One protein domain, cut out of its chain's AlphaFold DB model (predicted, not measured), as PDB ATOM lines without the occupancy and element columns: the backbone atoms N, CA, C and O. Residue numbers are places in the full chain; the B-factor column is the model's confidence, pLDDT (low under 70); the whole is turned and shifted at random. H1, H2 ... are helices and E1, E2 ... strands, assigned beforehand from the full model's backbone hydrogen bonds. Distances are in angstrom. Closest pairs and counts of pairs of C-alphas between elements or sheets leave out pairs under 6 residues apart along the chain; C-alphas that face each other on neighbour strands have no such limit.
ATOM      1  N   GLN A 130     -11.690  19.707  37.368       95.94
ATOM      2  CA  GLN A 130     -10.495  18.881  37.229       95.94
ATOM      3  C   GLN A 130      -9.426  19.558  36.368       95.94
ATOM      4  O   GLN A 130      -8.255  19.534  36.731       95.94
ATOM      5  N   ARG A 131      -9.809  20.249  35.284       97.00
ATOM      6  CA  ARG A 131      -8.873  21.049  34.478       97.00
ATOM      7  C   ARG A 131      -8.175  22.116  35.319       97.00
ATOM      8  O   ARG A 131      -6.964  22.276  35.195       97.00
ATOM      9  N   LYS A 132      -8.916  22.837  36.172       96.44
ATOM     10  CA  LYS A 132      -8.309  23.849  37.047       96.44
ATOM     11  C   LYS A 132      -7.332  23.212  38.049       96.44
ATOM     12  O   LYS A 132      -6.251  23.754  38.239       96.44
ATOM     13  N   ILE A 133      -7.665  22.051  38.628       96.88
ATOM     14  CA  ILE A 133      -6.752  21.312  39.527       96.88
ATOM     15  C   ILE A 133      -5.477  20.905  38.780       96.88
ATOM     16  O   ILE A 133      -4.384  21.136  39.284       96.88
ATOM     17  N   ILE A 134      -5.601  20.341  37.572       97.56
ATOM     18  CA  ILE A 134      -4.453  19.966  36.728       97.56
ATOM     19  C   ILE A 134      -3.549  21.181  36.478       97.56
ATOM     20  O   ILE A 134      -2.336  21.081  36.663       97.56
ATOM     21  N   SER A 135      -4.131  22.331  36.120       97.31
ATOM     22  CA  SER A 135      -3.379  23.580  35.939       97.31
ATOM     23  C   SER A 135      -2.669  24.009  37.221       97.31
ATOM     24  O   SER A 135      -1.464  24.224  37.198       97.31
ATOM     25  N   GLY A 136      -3.380  24.068  38.351       97.06
ATOM     26  CA  GLY A 136      -2.794  24.488  39.626       97.06
ATOM     27  C   GLY A 136      -1.662  23.570  40.086       97.06
ATOM     28  O   GLY A 136      -0.649  24.039  40.599       97.06
ATOM     29  N   VAL A 137      -1.780  22.260  39.847       97.44
ATOM     30  CA  VAL A 137      -0.708  21.300  40.137       97.44
ATOM     31  C   VAL A 137       0.505  21.525  39.232       97.44
ATOM     32  O   VAL A 137       1.624  21.519  39.742       97.44
ATOM     33  N   ARG A 138       0.320  21.739  37.920       96.75
ATOM     34  CA  ARG A 138       1.429  22.101  37.016       96.75
ATOM     35  C   ARG A 138       2.143  23.350  37.530       96.75
ATOM     36  O   ARG A 138       3.358  23.318  37.713       96.75
ATOM     37  N   ASP A 139       1.383  24.406  37.798       96.00
ATOM     38  CA  ASP A 139       1.916  25.704  38.215       96.00
ATOM     39  C   ASP A 139       2.665  25.588  39.549       96.00
ATOM     40  O   ASP A 139       3.730  26.180  39.725       96.00
ATOM     41  N   LEU A 140       2.172  24.749  40.467       96.19
ATOM     42  CA  LEU A 140       2.882  24.408  41.696       96.19
ATOM     43  C   LEU A 140       4.217  23.718  41.411       96.19
ATOM     44  O   LEU A 140       5.229  24.111  41.987       96.19
ATOM     45  N   LEU A 141       4.259  22.699  40.550       94.94
ATOM     46  CA  LEU A 141       5.520  22.014  40.240       94.94
ATOM     47  C   LEU A 141       6.548  22.983  39.638       94.94
ATOM     48  O   LEU A 141       7.699  23.002  40.087       94.94
ATOM     49  N   GLU A 142       6.125  23.846  38.716       93.31
ATOM     50  CA  GLU A 142       6.980  24.880  38.125       93.31
ATOM     51  C   GLU A 142       7.460  25.897  39.171       93.31
ATOM     52  O   GLU A 142       8.658  26.191  39.253       93.31
ATOM     53  N   ALA A 143       6.571  26.365  40.054       93.12
ATOM     54  CA  ALA A 143       6.926  27.247  41.170       93.12
ATOM     55  C   ALA A 143       7.938  26.594  42.131       93.12
ATOM     56  O   ALA A 143       8.780  27.271  42.727       93.12
ATOM     57  N   ARG A 144       7.915  25.260  42.243       92.12
ATOM     58  CA  ARG A 144       8.886  24.456  43.003       92.12
ATOM     59  C   ARG A 144      10.108  24.036  42.179       92.12
ATOM     60  O   ARG A 144      10.877  23.156  42.587       92.12
ATOM     61  N   ARG A 145      10.336  24.715  41.053       89.62
ATOM     62  CA  ARG A 145      11.470  24.529  40.142       89.62
ATOM     63  C   ARG A 145      11.579  23.108  39.590       89.62
ATOM     64  O   ARG A 145      12.689  22.586  39.455       89.62
ATOM     65  N   ILE A 146      10.440  22.470  39.350       88.69
ATOM     66  CA  ILE A 146      10.330  21.208  38.626       88.69
ATOM     67  C   ILE A 146       9.734  21.563  37.266       88.69
ATOM     68  O   ILE A 146       8.580  21.965  37.191       88.69
ATOM     69  N   PHE A 147      10.528  21.449  36.207       86.94
ATOM     70  CA  PHE A 147      10.150  21.875  34.860       86.94
ATOM     71  C   PHE A 147      10.192  20.717  33.866       86.94
ATOM     72  O   PHE A 147      10.844  19.694  34.091       86.94
ATOM     73  N   ILE A 148       9.528  20.907  32.731       81.06
ATOM     74  CA  ILE A 148       9.641  20.023  31.573       81.06
ATOM     75  C   ILE A 148      10.982  20.284  30.867       81.06
ATOM     76  O   ILE A 148      11.341  21.431  30.605       81.06
ATOM     77  N   THR A 149      11.709  19.226  30.508       77.44
ATOM     78  CA  THR A 149      12.833  19.290  29.559       77.44
ATOM     79  C   THR A 149      12.868  18.063  28.660       77.44
ATOM     80  O   THR A 149      12.446  16.977  29.053       77.44
ATOM     81  N   ASN A 150      13.491  18.213  27.495       59.97
ATOM     82  CA  ASN A 150      13.863  17.092  26.633       59.97
ATOM     83  C   ASN A 150      15.340  16.679  26.808       59.97
ATOM     84  O   ASN A 150      15.763  15.663  26.258       59.97
ATOM     85  N   THR A 151      16.133  17.437  27.577       54.25
ATOM     86  CA  THR A 151      17.566  17.198  27.808       54.25
ATOM     87  C   THR A 151      17.844  16.906  29.283       54.25
ATOM     88  O   THR A 151      17.477  17.675  30.163       54.25
ATOM     89  N   ARG A 152      18.494  15.773  29.584       52.12
ATOM     90  CA  ARG A 152      18.889  15.404  30.955       52.12
ATOM     91  C   ARG A 152      20.045  16.276  31.435       52.12
ATOM     92  O   ARG A 152      21.194  15.854  31.354       52.12
ATOM     93  N   GLU A 153      19.747  17.446  31.971       49.12
ATOM     94  CA  GLU A 153      20.726  18.223  32.725       49.12
ATOM     95  C   GLU A 153      20.084  18.647  34.047       49.12
ATOM     96  O   GLU A 153      19.271  19.560  34.114       49.12
ATOM     97  N   GLU A 154      20.397  17.904  35.112       55.00
ATOM     98  CA  GLU A 154      20.176  18.366  36.481       55.00
ATOM     99  C   GLU A 154      21.220  19.451  36.771       55.00
ATOM    100  O   GLU A 154      22.350  19.158  37.158       55.00
ATOM    101  N   GLU A 155      20.866  20.716  36.555       52.62
ATOM    102  CA  GLU A 155      21.691  21.842  36.991       52.62
ATOM    103  C   GLU A 155      21.238  22.333  38.378       52.62
ATOM    104  O   GLU A 155      20.357  23.181  38.532       52.62
ATOM    105  N   GLY A 156      21.875  21.807  39.427       64.12
ATOM    106  CA  GLY A 156      21.791  22.361  40.784       64.12
ATOM    107  C   GLY A 156      20.413  22.253  41.457       64.12
ATOM    108  O   GLY A 156      19.907  21.159  41.688       64.12
ATOM    109  N   GLU A 157      19.833  23.394  41.864       67.25
ATOM    110  CA  GLU A 157      18.532  23.476  42.561       67.25
ATOM    111  C   GLU A 157      17.318  23.341  41.624       67.25
ATOM    112  O   GLU A 157      16.181  23.274  42.103       67.25
ATOM    113  N   VAL A 158      17.510  23.318  40.306       72.25
ATOM    114  CA  VAL A 158      16.427  23.190  39.323       72.25
ATOM    115  C   VAL A 158      16.354  21.751  38.845       72.25
ATOM    116  O   VAL A 158      17.376  21.105  38.630       72.25
ATOM    117  N   ILE A 159      15.137  21.234  38.717       77.75
ATOM    118  CA  ILE A 159      14.921  19.848  38.333       77.75
ATOM    119  C   ILE A 159      14.142  19.832  37.047       77.75
ATOM    120  O   ILE A 159      13.116  20.495  36.923       77.75
ATOM    121  N   PHE A 160      14.620  19.020  36.120       82.12
ATOM    122  CA  PHE A 160      13.970  18.861  34.851       82.12
ATOM    123  C   PHE A 160      13.540  17.416  34.620       82.12
ATOM    124  O   PHE A 160      14.314  16.472  34.804       82.12
ATOM    125  N   LEU A 161      12.288  17.247  34.212       85.12
ATOM    126  CA  LEU A 161      11.681  15.959  33.916       85.12
ATOM    127  C   LEU A 161      11.323  15.884  32.425       85.12
ATOM    128  O   LEU A 161      10.828  16.867  31.877       85.12
ATOM    129  N   PRO A 162      11.510  14.721  31.773       87.19
ATOM    130  CA  PRO A 162      10.864  14.438  30.495       87.19
ATOM    131  C   PRO A 162       9.369  14.737  30.569       87.19
ATOM    132  O   PRO A 162       8.741  14.418  31.586       87.19
ATOM    133  N   ARG A 163       8.808  15.317  29.501       88.31
ATOM    134  CA  ARG A 163       7.396  15.726  29.447       88.31
ATOM    135  C   ARG A 163       6.459  14.616  29.906       88.31
ATOM    136  O   ARG A 163       5.628  14.865  30.769       88.31
ATOM    137  N   GLU A 164       6.646  13.383  29.431       88.00
ATOM    138  CA  GLU A 164       5.736  12.283  29.777       88.00
ATOM    139  C   GLU A 164       5.716  12.009  31.286       88.00
ATOM    140  O   GLU A 164       4.681  11.692  31.866       88.00
ATOM    141  N   ARG A 165       6.869  12.154  31.950       88.88
ATOM    142  CA  ARG A 165       6.986  11.946  33.398       88.88
ATOM    143  C   ARG A 165       6.409  13.111  34.180       88.88
ATOM    144  O   ARG A 165       5.770  12.881  35.203       88.88
ATOM    145  N   PHE A 166       6.651  14.332  33.718       92.12
ATOM    146  CA  PHE A 166       6.070  15.523  34.319       92.12
ATOM    147  C   PHE A 166       4.537  15.457  34.267       92.12
ATOM    148  O   PHE A 166       3.882  15.554  35.304       92.12
ATOM    149  N   ASP A 167       3.983  15.161  33.092       92.69
ATOM    150  CA  ASP A 167       2.546  15.016  32.864       92.69
ATOM    151  C   ASP A 167       1.938  13.913  33.741       92.69
ATOM    152  O   ASP A 167       0.882  14.116  34.341       92.69
ATOM    153  N   LEU A 168       2.618  12.768  33.890       92.31
ATOM    154  CA  LEU A 168       2.187  11.704  34.804       92.31
ATOM    155  C   LEU A 168       2.124  12.180  36.260       92.31
ATOM    156  O   LEU A 168       1.135  11.912  36.944       92.31
ATOM    157  N   VAL A 169       3.141  12.899  36.745       94.44
ATOM    158  CA  VAL A 169       3.129  13.448  38.113       94.44
ATOM    159  C   VAL A 169       1.959  14.418  38.288       94.44
ATOM    160  O   VAL A 169       1.205  14.279  39.254       94.44
ATOM    161  N   VAL A 170       1.770  15.349  37.345       96.69
ATOM    162  CA  VAL A 170       0.659  16.314  37.375       96.69
ATOM    163  C   VAL A 170      -0.686  15.594  37.423       96.69
ATOM    164  O   VAL A 170      -1.485  15.848  38.326       96.69
ATOM    165  N   MET A 171      -0.928  14.663  36.494       95.56
ATOM    166  CA  MET A 171      -2.191  13.925  36.417       95.56
ATOM    167  C   MET A 171      -2.471  13.148  37.699       95.56
ATOM    168  O   MET A 171      -3.593  13.174  38.193       95.56
ATOM    169  N   HIS A 172      -1.473  12.473  38.266       95.44
ATOM    170  CA  HIS A 172      -1.698  11.635  39.436       95.44
ATOM    171  C   HIS A 172      -1.893  12.422  40.729       95.44
ATOM    172  O   HIS A 172      -2.714  12.014  41.552       95.44
ATOM    173  N   ILE A 173      -1.207  13.553  40.909       97.06
ATOM    174  CA  ILE A 173      -1.525  14.462  42.016       97.06
ATOM    175  C   ILE A 173      -2.945  15.009  41.818       97.06
ATOM    176  O   ILE A 173      -3.760  14.911  42.732       97.06
ATOM    177  N   ALA A 174      -3.275  15.521  40.628       97.06
ATOM    178  CA  ALA A 174      -4.589  16.102  40.358       97.06
ATOM    179  C   ALA A 174      -5.740  15.094  40.535       97.06
ATOM    180  O   ALA A 174      -6.777  15.437  41.100       97.06
ATOM    181  N   ASP A 175      -5.562  13.849  40.091       95.69
ATOM    182  CA  ASP A 175      -6.509  12.747  40.306       95.69
ATOM    183  C   ASP A 175      -6.693  12.444  41.801       95.69
ATOM    184  O   ASP A 175      -7.815  12.339  42.293       95.69
ATOM    185  N   ALA A 176      -5.595  12.377  42.559       95.69
ATOM    186  CA  ALA A 176      -5.644  12.143  44.001       95.69
ATOM    187  C   ALA A 176      -6.428  13.246  44.740       95.69
ATOM    188  O   ALA A 176      -7.266  12.940  45.593       95.69
ATOM    189  N   LEU A 177      -6.207  14.515  44.376       96.19
ATOM    190  CA  LEU A 177      -6.968  15.646  44.914       96.19
ATOM    191  C   LEU A 177      -8.448  15.571  44.506       96.19
ATOM    192  O   LEU A 177      -9.325  15.733  45.352       96.19
ATOM    193  N   GLY A 178      -8.737  15.264  43.238       93.31
ATOM    194  CA  GLY A 178     -10.104  15.094  42.737       93.31
ATOM    195  C   GLY A 178     -10.878  14.013  43.500       93.31
ATOM    196  O   GLY A 178     -12.001  14.254  43.948       93.31
ATOM    197  N   ILE A 179     -10.255  12.855  43.739       92.31
ATOM    198  CA  ILE A 179     -10.838  11.747  44.513       92.31
ATOM    199  C   ILE A 179     -11.101  12.152  45.963       92.31
ATOM    200  O   ILE A 179     -12.168  11.840  46.498       92.31
ATOM    201  N   TYR A 180     -10.158  12.847  46.598       94.00
ATOM    202  CA  TYR A 180     -10.334  13.334  47.964       94.00
ATOM    203  C   TYR A 180     -11.562  14.249  48.076       94.00
ATOM    204  O   TYR A 180     -12.394  14.068  48.968       94.00
ATOM    205  N   LEU A 181     -11.734  15.176  47.130       92.62
ATOM    206  CA  LEU A 181     -12.885  16.083  47.105       92.62
ATOM    207  C   LEU A 181     -14.194  15.356  46.795       92.62
ATOM    208  O   LEU A 181     -15.220  15.630  47.418       92.62
ATOM    209  N   ALA A 182     -14.168  14.402  45.864       88.69
ATOM    210  CA  ALA A 182     -15.328  13.573  45.544       88.69
ATOM    211  C   ALA A 182     -15.784  12.715  46.740       88.69
ATOM    212  O   ALA A 182     -16.965  12.378  46.841       88.69
ATOM    213  N   ALA A 183     -14.868  12.392  47.657       91.25
ATOM    214  CA  ALA A 183     -15.143  11.701  48.912       91.25
ATOM    215  C   ALA A 183     -15.599  12.638  50.053       91.25
ATOM    216  O   ALA A 183     -15.582  12.222  51.211       91.25
ATOM    217  N   GLU A 184     -16.012  13.872  49.737       91.31
ATOM    218  CA  GLU A 184     -16.416  14.907  50.705       91.31
ATOM    219  C   GLU A 184     -15.283  15.306  51.674       91.31
ATOM    220  O   GLU A 184     -15.530  15.730  52.803       91.31
ATOM    221  N   GLY A 185     -14.026  15.166  51.238       92.81
ATOM    222  CA  GLY A 185     -12.862  15.612  51.995       92.81
ATOM    223  C   GLY A 185     -12.829  17.134  52.173       92.81
ATOM    224  O   GLY A 185     -13.207  17.888  51.278       92.81
ATOM    225  N   ASP A 186     -12.347  17.591  53.332       94.19
ATOM    226  CA  ASP A 186     -12.203  19.017  53.638       94.19
ATOM    227  C   ASP A 186     -11.031  19.629  52.841       94.19
ATOM    228  O   ASP A 186      -9.882  19.220  53.061       94.19
ATOM    229  N   PRO A 187     -11.281  20.603  51.945       93.88
ATOM    230  CA  PRO A 187     -10.258  21.232  51.109       93.88
ATOM    231  C   PRO A 187      -9.213  22.035  51.897       93.88
ATOM    232  O   PRO A 187      -8.158  22.350  51.352       93.88
ATOM    233  N   ARG A 188      -9.467  22.338  53.177       94.88
ATOM    234  CA  ARG A 188      -8.539  23.052  54.073       94.88
ATOM    235  C   ARG A 188      -7.635  22.112  54.874       94.88
ATOM    236  O   ARG A 188      -6.724  22.554  55.572       94.88
ATOM    237  N   HIS A 189      -7.850  20.799  54.784       96.31
ATOM    238  CA  HIS A 189      -7.042  19.818  55.504       96.31
ATOM    239  C   HIS A 189      -5.749  19.491  54.736       96.31
ATOM    240  O   HIS A 189      -5.576  18.392  54.203       96.31
ATOM    241  N   ALA A 190      -4.810  20.440  54.738       96.31
ATOM    242  CA  ALA A 190      -3.510  20.367  54.064       96.31
ATOM    243  C   ALA A 190      -2.775  19.022  54.247       96.31
ATOM    244  O   ALA A 190      -2.308  18.418  53.282       96.31
ATOM    245  N   ALA A 191      -2.713  18.507  55.480       96.88
ATOM    246  CA  ALA A 191      -2.042  17.239  55.775       96.88
ATOM    247  C   ALA A 191      -2.695  16.031  55.075       96.88
ATOM    248  O   ALA A 191      -1.988  15.142  54.600       96.88
ATOM    249  N   ALA A 192      -4.028  15.999  54.976       96.94
ATOM    250  CA  ALA A 192      -4.756  14.922  54.310       96.94
ATOM    251  C   ALA A 192      -4.599  14.987  52.783       96.94
ATOM    252  O   ALA A 192      -4.417  13.950  52.143       96.94
ATOM    253  N   LEU A 193      -4.600  16.196  52.211       96.62
ATOM    254  CA  LEU A 193      -4.331  16.412  50.786       96.62
ATOM    255  C   LEU A 193      -2.922  15.940  50.414       96.62
ATOM    256  O   LEU A 193      -2.767  15.152  49.479       96.62
ATOM    257  N   TYR A 194      -1.911  16.342  51.195       97.81
ATOM    258  CA  TYR A 194      -0.536  15.876  51.003       97.81
ATOM    259  C   TYR A 194      -0.430  14.357  51.120       97.81
ATOM    260  O   TYR A 194       0.130  13.722  50.233       97.81
ATOM    261  N   ALA A 195      -0.994  13.759  52.176       97.12
ATOM    262  CA  ALA A 195      -0.942  12.311  52.374       97.12
ATOM    263  C   ALA A 195      -1.580  11.549  51.202       97.12
ATOM    264  O   ALA A 195      -1.017  10.559  50.739       97.12
ATOM    265  N   THR A 196      -2.705  12.043  50.679       95.81
ATOM    266  CA  THR A 196      -3.416  11.427  49.546       95.81
ATOM    267  C   THR A 196      -2.598  11.514  48.253       95.81
ATOM    268  O   THR A 196      -2.452  10.516  47.542       95.81
ATOM    269  N   ALA A 197      -2.006  12.676  47.962       96.38
ATOM    270  CA  ALA A 197      -1.116  12.848  46.814       96.38
ATOM    271  C   ALA A 197       0.166  12.003  46.947       96.38
ATOM    272  O   ALA A 197       0.588  11.350  45.990       96.38
ATOM    273  N   ALA A 198       0.758  11.966  48.142       96.56
ATOM    274  CA  ALA A 198       1.961  11.198  48.430       96.56
ATOM    275  C   ALA A 198       1.735   9.693  48.287       96.56
ATOM    276  O   ALA A 198       2.514   9.030  47.604       96.56
ATOM    277  N   GLU A 199       0.648   9.161  48.852       95.75
ATOM    278  CA  GLU A 199       0.281   7.750  48.693       95.75
ATOM    279  C   GLU A 199       0.140   7.388  47.211       95.75
ATOM    280  O   GLU A 199       0.658   6.359  46.763       95.75
ATOM    281  N   ARG A 200      -0.517   8.254  46.426       93.88
ATOM    282  CA  ARG A 200      -0.685   8.028  44.991       93.88
ATOM    283  C   ARG A 200       0.661   7.967  44.271       93.88
ATOM    284  O   ARG A 200       0.872   7.029  43.506       93.88
ATOM    285  N   LEU A 201       1.558   8.925  44.507       94.25
ATOM    286  CA  LEU A 201       2.869   8.953  43.850       94.25
ATOM    287  C   LEU A 201       3.761   7.781  44.273       94.25
ATOM    288  O   LEU A 201       4.386   7.156  43.417       94.25
ATOM    289  N   VAL A 202       3.782   7.429  45.562       94.69
ATOM    290  CA  VAL A 202       4.534   6.264  46.059       94.69
ATOM    291  C   VAL A 202       4.064   4.992  45.363       94.69
ATOM    292  O   VAL A 202       4.897   4.260  44.824       94.69
ATOM    293  N   ARG A 203       2.745   4.780  45.254       92.00
ATOM    294  CA  ARG A 203       2.187   3.607  44.567       92.00
ATOM    295  C   ARG A 203       2.658   3.500  43.116       92.00
ATOM    296  O   ARG A 203       2.917   2.395  42.659       92.00
ATOM    297  N   LEU A 204       2.801   4.616  42.395       87.25
ATOM    298  CA  LEU A 204       3.313   4.611  41.014       87.25
ATOM    299  C   LEU A 204       4.768   4.165  40.922       87.25
ATOM    300  O   LEU A 204       5.150   3.568  39.916       87.25
ATOM    301  N   SER A 205       5.564   4.453  41.952       90.44
ATOM    302  CA  SER A 205       6.937   3.961  42.022       90.44
ATOM    303  C   SER A 205       7.021   2.477  42.347       90.44
ATOM    304  O   SER A 205       7.858   1.785  41.775       90.44
ATOM    305  N   GLU A 206       6.114   1.962  43.179       91.06
ATOM    306  CA  GLU A 206       6.045   0.534  43.518       91.06
ATOM    307  C   GLU A 206       5.672  -0.340  42.313       91.06
ATOM    308  O   GLU A 206       6.102  -1.487  42.230       91.06
ATOM    309  N   ILE A 207       4.895   0.204  41.370       90.31
ATOM    310  CA  ILE A 207       4.521  -0.466  40.113       90.31
ATOM    311  C   ILE A 207       5.382  -0.036  38.915       90.31
ATOM    312  O   ILE A 207       4.999  -0.272  37.771       90.31
ATOM    313  N   GLU A 208       6.526   0.606  39.171       85.56
ATOM    314  CA  GLU A 208       7.546   0.978  38.178       85.56
ATOM    315  C   GLU A 208       7.068   1.909  37.039       85.56
ATOM    316  O   GLU A 208       7.737   2.032  36.013       85.56
ATOM    317  N   ILE A 209       5.950   2.629  37.217       83.88
ATOM    318  CA  ILE A 209       5.482   3.632  36.239       83.88
ATOM    319  C   ILE A 209       6.347   4.896  36.316       83.88
ATOM    320  O   ILE A 209       6.730   5.461  35.289       83.88
ATOM    321  N   ILE A 210       6.682   5.339  37.533       84.19
ATOM    322  CA  ILE A 210       7.553   6.497  37.772       84.19
ATOM    323  C   ILE A 210       8.726   6.057  38.653       84.19
ATOM    324  O   ILE A 210       8.495   5.505  39.722       84.19
ATOM    325  N   PRO A 211       9.988   6.327  38.279       88.06
ATOM    326  CA  PRO A 211      11.135   6.030  39.134       88.06
ATOM    327  C   PRO A 211      11.002   6.618  40.547       88.06
ATOM    328  O   PRO A 211      10.691   7.801  40.696       88.06
ATOM    329  N   THR A 212      11.336   5.835  41.578       89.88
ATOM    330  CA  THR A 212      11.286   6.257  42.992       89.88
ATOM    331  C   THR A 212      12.035   7.565  43.246       89.88
ATOM    332  O   THR A 212      11.516   8.441  43.926       89.88
ATOM    333  N   ALA A 213      13.197   7.756  42.612       87.69
ATOM    334  CA  ALA A 213      13.977   8.988  42.732       87.69
ATOM    335  C   ALA A 213      13.192  10.246  42.311       87.69
ATOM    336  O   ALA A 213      13.363  11.301  42.915       87.69
ATOM    337  N   ILE A 214      12.312  10.143  41.307       86.81
ATOM    338  CA  ILE A 214      11.454  11.257  40.871       86.81
ATOM    339  C   ILE A 214      10.352  11.508  41.898       86.81
ATOM    340  O   ILE A 214      10.084  12.657  42.235       86.81
ATOM    341  N   VAL A 215       9.740  10.448  42.428       90.75
ATOM    342  CA  VAL A 215       8.707  10.570  43.464       90.75
ATOM    343  C   VAL A 215       9.269  11.230  44.721       90.75
ATOM    344  O   VAL A 215       8.730  12.236  45.173       90.75
ATOM    345  N   GLU A 216      10.390  10.738  45.248       91.12
ATOM    346  CA  GLU A 216      11.059  11.317  46.424       91.12
ATOM    347  C   GLU A 216      11.440  12.783  46.214       91.12
ATOM    348  O   GLU A 216      11.408  13.608  47.126       91.12
ATOM    349  N   LEU A 217      11.832  13.129  44.997       88.12
ATOM    350  CA  LEU A 217      12.178  14.483  44.613       88.12
ATOM    351  C   LEU A 217      10.958  15.405  44.616       88.12
ATOM    352  O   LEU A 217      11.022  16.468  45.233       88.12
ATOM    353  N   VAL A 218       9.861  14.999  43.976       91.62
ATOM    354  CA  VAL A 218       8.611  15.771  43.947       91.62
ATOM    355  C   VAL A 218       8.080  15.955  45.368       91.62
ATOM    356  O   VAL A 218       7.808  17.080  45.786       91.62
ATOM    357  N   LEU A 219       8.016  14.873  46.151       93.75
ATOM    358  CA  LEU A 219       7.483  14.881  47.517       93.75
ATOM    359  C   LEU A 219       8.296  15.721  48.504       93.75
ATOM    360  O   LEU A 219       7.737  16.180  49.498       93.75
ATOM    361  N   ARG A 220       9.587  15.950  48.233       92.50
ATOM    362  CA  ARG A 220      10.428  16.873  49.015       92.50
ATOM    363  C   ARG A 220      10.132  18.347  48.748       92.50
ATOM    364  O   ARG A 220      10.619  19.189  49.498       92.50
ATOM    365  N   ARG A 221       9.426  18.670  47.662       91.19
ATOM    366  CA  ARG A 221       9.253  20.048  47.183       91.19
ATOM    367  C   ARG A 221       7.820  20.545  47.177       91.19
ATOM    368  O   ARG A 221       7.620  21.756  47.173       91.19
ATOM    369  N   ILE A 222       6.853  19.640  47.165       93.75
ATOM    370  CA  ILE A 222       5.449  19.984  47.374       93.75
ATOM    371  C   ILE A 222       5.115  19.887  48.865       93.75
ATOM    372  O   ILE A 222       5.685  19.068  49.583       93.75
ATOM    373  N   ASP A 223       4.174  20.705  49.320       93.94
ATOM    374  CA  ASP A 223       3.652  20.687  50.684       93.94
ATOM    375  C   ASP A 223       2.117  20.695  50.663       93.94
ATOM    376  O   ASP A 223       1.485  20.938  49.634       93.94
ATOM    377  N   GLY A 224       1.506  20.346  51.794       95.38
ATOM    378  CA  GLY A 224       0.050  20.268  51.898       95.38
ATOM    379  C   GLY A 224      -0.651  21.622  51.818       95.38
ATOM    380  O   GLY A 224      -1.804  21.668  51.397       95.38
ATOM    381  N   GLU A 225       0.022  22.703  52.218       96.56
ATOM    382  CA  GLU A 225      -0.539  24.059  52.206       96.56
ATOM    383  C   GLU A 225      -0.774  24.516  50.768       96.56
ATOM    384  O   GLU A 225      -1.902  24.855  50.418       96.56
ATOM    385  N   ALA A 226       0.225  24.374  49.895       95.75
ATOM    386  CA  ALA A 226       0.076  24.714  48.485       95.75
ATOM    387  C   ALA A 226      -0.977  23.845  47.771       95.75
ATOM    388  O   ALA A 226      -1.714  24.329  46.913       95.75
ATOM    389  N   LEU A 227      -1.094  22.559  48.132       96.75
ATOM    390  CA  LEU A 227      -2.164  21.699  47.607       96.75
ATOM    391  C   LEU A 227      -3.552  22.155  48.082       96.75
ATOM    392  O   LEU A 227      -4.513  22.086  47.316       96.75
ATOM    393  N   SER A 228      -3.662  22.621  49.328       96.50
ATOM    394  CA  SER A 228      -4.900  23.188  49.868       96.50
ATOM    395  C   SER A 228      -5.283  24.479  49.152       96.50
ATOM    396  O   SER A 228      -6.435  24.609  48.743       96.50
ATOM    397  N   GLU A 229      -4.326  25.382  48.923       95.50
ATOM    398  CA  GLU A 229      -4.547  26.635  48.192       95.50
ATOM    399  C   GLU A 229      -5.119  26.384  46.795       95.50
ATOM    400  O   GLU A 229      -6.146  26.971  46.451       95.50
ATOM    401  N   ILE A 230      -4.533  25.449  46.033       95.12
ATOM    402  CA  ILE A 230      -5.055  25.042  44.717       95.12
ATOM    403  C   ILE A 230      -6.517  24.616  44.838       95.12
ATOM    404  O   ILE A 230      -7.373  25.063  44.081       95.12
ATOM    405  N   VAL A 231      -6.822  23.718  45.773       94.06
ATOM    406  CA  VAL A 231      -8.163  23.140  45.880       94.06
ATOM    407  C   VAL A 231      -9.199  24.171  46.342       94.06
ATOM    408  O   VAL A 231     -10.323  24.171  45.835       94.06
ATOM    409  N   VAL A 232      -8.843  25.037  47.290       93.81
ATOM    410  CA  VAL A 232      -9.707  26.115  47.795       93.81
ATOM    411  C   VAL A 232     -10.021  27.119  46.686       93.81
ATOM    412  O   VAL A 232     -11.194  27.437  46.491       93.81
ATOM    413  N   ASP A 233      -9.008  27.541  45.921       91.56
ATOM    414  CA  ASP A 233      -9.168  28.445  44.773       91.56
ATOM    415  C   ASP A 233     -10.064  27.824  43.692       91.56
ATOM    416  O   ASP A 233     -11.015  28.435  43.210       91.56
ATOM    417  N   VAL A 234      -9.849  26.547  43.369       87.62
ATOM    418  CA  VAL A 234     -10.663  25.824  42.380       87.62
ATOM    419  C   VAL A 234     -12.144  25.772  42.755       87.62
ATOM    420  O   VAL A 234     -13.004  25.820  41.863       87.62
ATOM    421  N   LEU A 235     -12.431  25.612  44.047       86.06
ATOM    422  CA  LEU A 235     -13.784  25.519  44.585       86.06
ATOM    423  C   LEU A 235     -14.436  26.888  44.825       86.06
ATOM    424  O   LEU A 235     -15.594  26.908  45.245       86.06
ATOM    425  N   ASP A 236     -13.726  27.987  44.544       81.12
ATOM    426  CA  ASP A 236     -14.124  29.359  44.873       81.12
ATOM    427  C   ASP A 236     -14.556  29.474  46.357       81.12
ATOM    428  O   ASP A 236     -15.573  30.088  46.684       81.12
TER     429      ASP A 236
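AT A GLANCE: This is residues 130 to 236 of the 240 residues of an uncharacterized protein of Candidatus Acetothermia bacterium (UniProt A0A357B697). What would one see first in this model? The long helix H2 has H1 and H3 packed across it at steep angles, H1 and H3 staying apart from each other, and H5 bridges from H1 to residues 190 to 194 of H3. H4 folds back beside H3, and a small two-stranded sheet, E1 and E2, sits at the end of the body away from H5, with the loop of residues 149 to 158 beyond it. How is it made up? The printed part has 107 residues, in the order H1 E1 E2 H2 H3 H4 H5, with a sheet of order E1, E2, parallel, and the class is mostly helix. Is it compact? It is compact, with a radius of gyration of the C-alphas of 13.2 A and spans of 40 by 27 by 21 A.

HOW THE PARTS SIT: How does H1, residues 130 to 143, meet H2, residues 163 to 182? They touch, with residues 170 to 178 of H2 alone, at a steep tilt of 53 degrees, opposite ways; the closest C-alphas, of Ile 134 and Ala 174, are 5.3 A apart. What joins E1, residues 146 to 148, to E2, residues 159 to 161? They are parallel neighbours at 38 degrees, and N 147 and O 159 are within hydrogen-bond range at 2.8 A, as are N 161 and O 147 at 2.8 A. What does H3, residues 190 to 206, touch? As the hub it touches H2 at a steep tilt of 47 degrees, opposite ways, closest at the C-alphas of Ile 173 and Ala 197, 5.1 A. It forms a helical hairpin with H4, residues 212 to 219, at a shallow tilt of 12 degrees, closest at the C-alphas of Ser 205 and Thr 212, 5.0 A. With residues 190 to 194 alone it touches H5, residues 224 to 234, about perpendicular at 75 degrees, closest at the C-alphas of Ala 190 and Gly 224, 4.2 A. What else does H5 touch, and what stays apart? H5 touches H1 at a steep tilt of 41 degrees, opposite ways, closest at the C-alphas of Gly 136 and Ile 230, 5.6 A. H1 and H3 are apart, and in H1, H2, H3, H4 and H5 every O i to N i+4 pair is within hydrogen-bond range.

IN THESE COORDINATES: Where does the first element begin? C-alpha 130 of H1 is at (-10.495, 18.881, 37.229), and H1 is 19.7 A long. How long are the others? E1 is 7.2 A, E2 6.7 A, H2 27.9 A, H3 24.4 A, H4 10.5 A and H5 15.4 A. Where does the last one end? C-alpha 234 of H5 is at (-10.663, 25.824, 42.380).

THE WHOLE: How large is it? The two C-alphas farthest apart, of Glu 153 and Glu 184, are 41.4 A apart. Is there a cut or a long link? The printed part has no cut, and no link is long. Where is confidence low? Residues 150 to 157 are under 70, and the mean pLDDT of the printed part is 89.5.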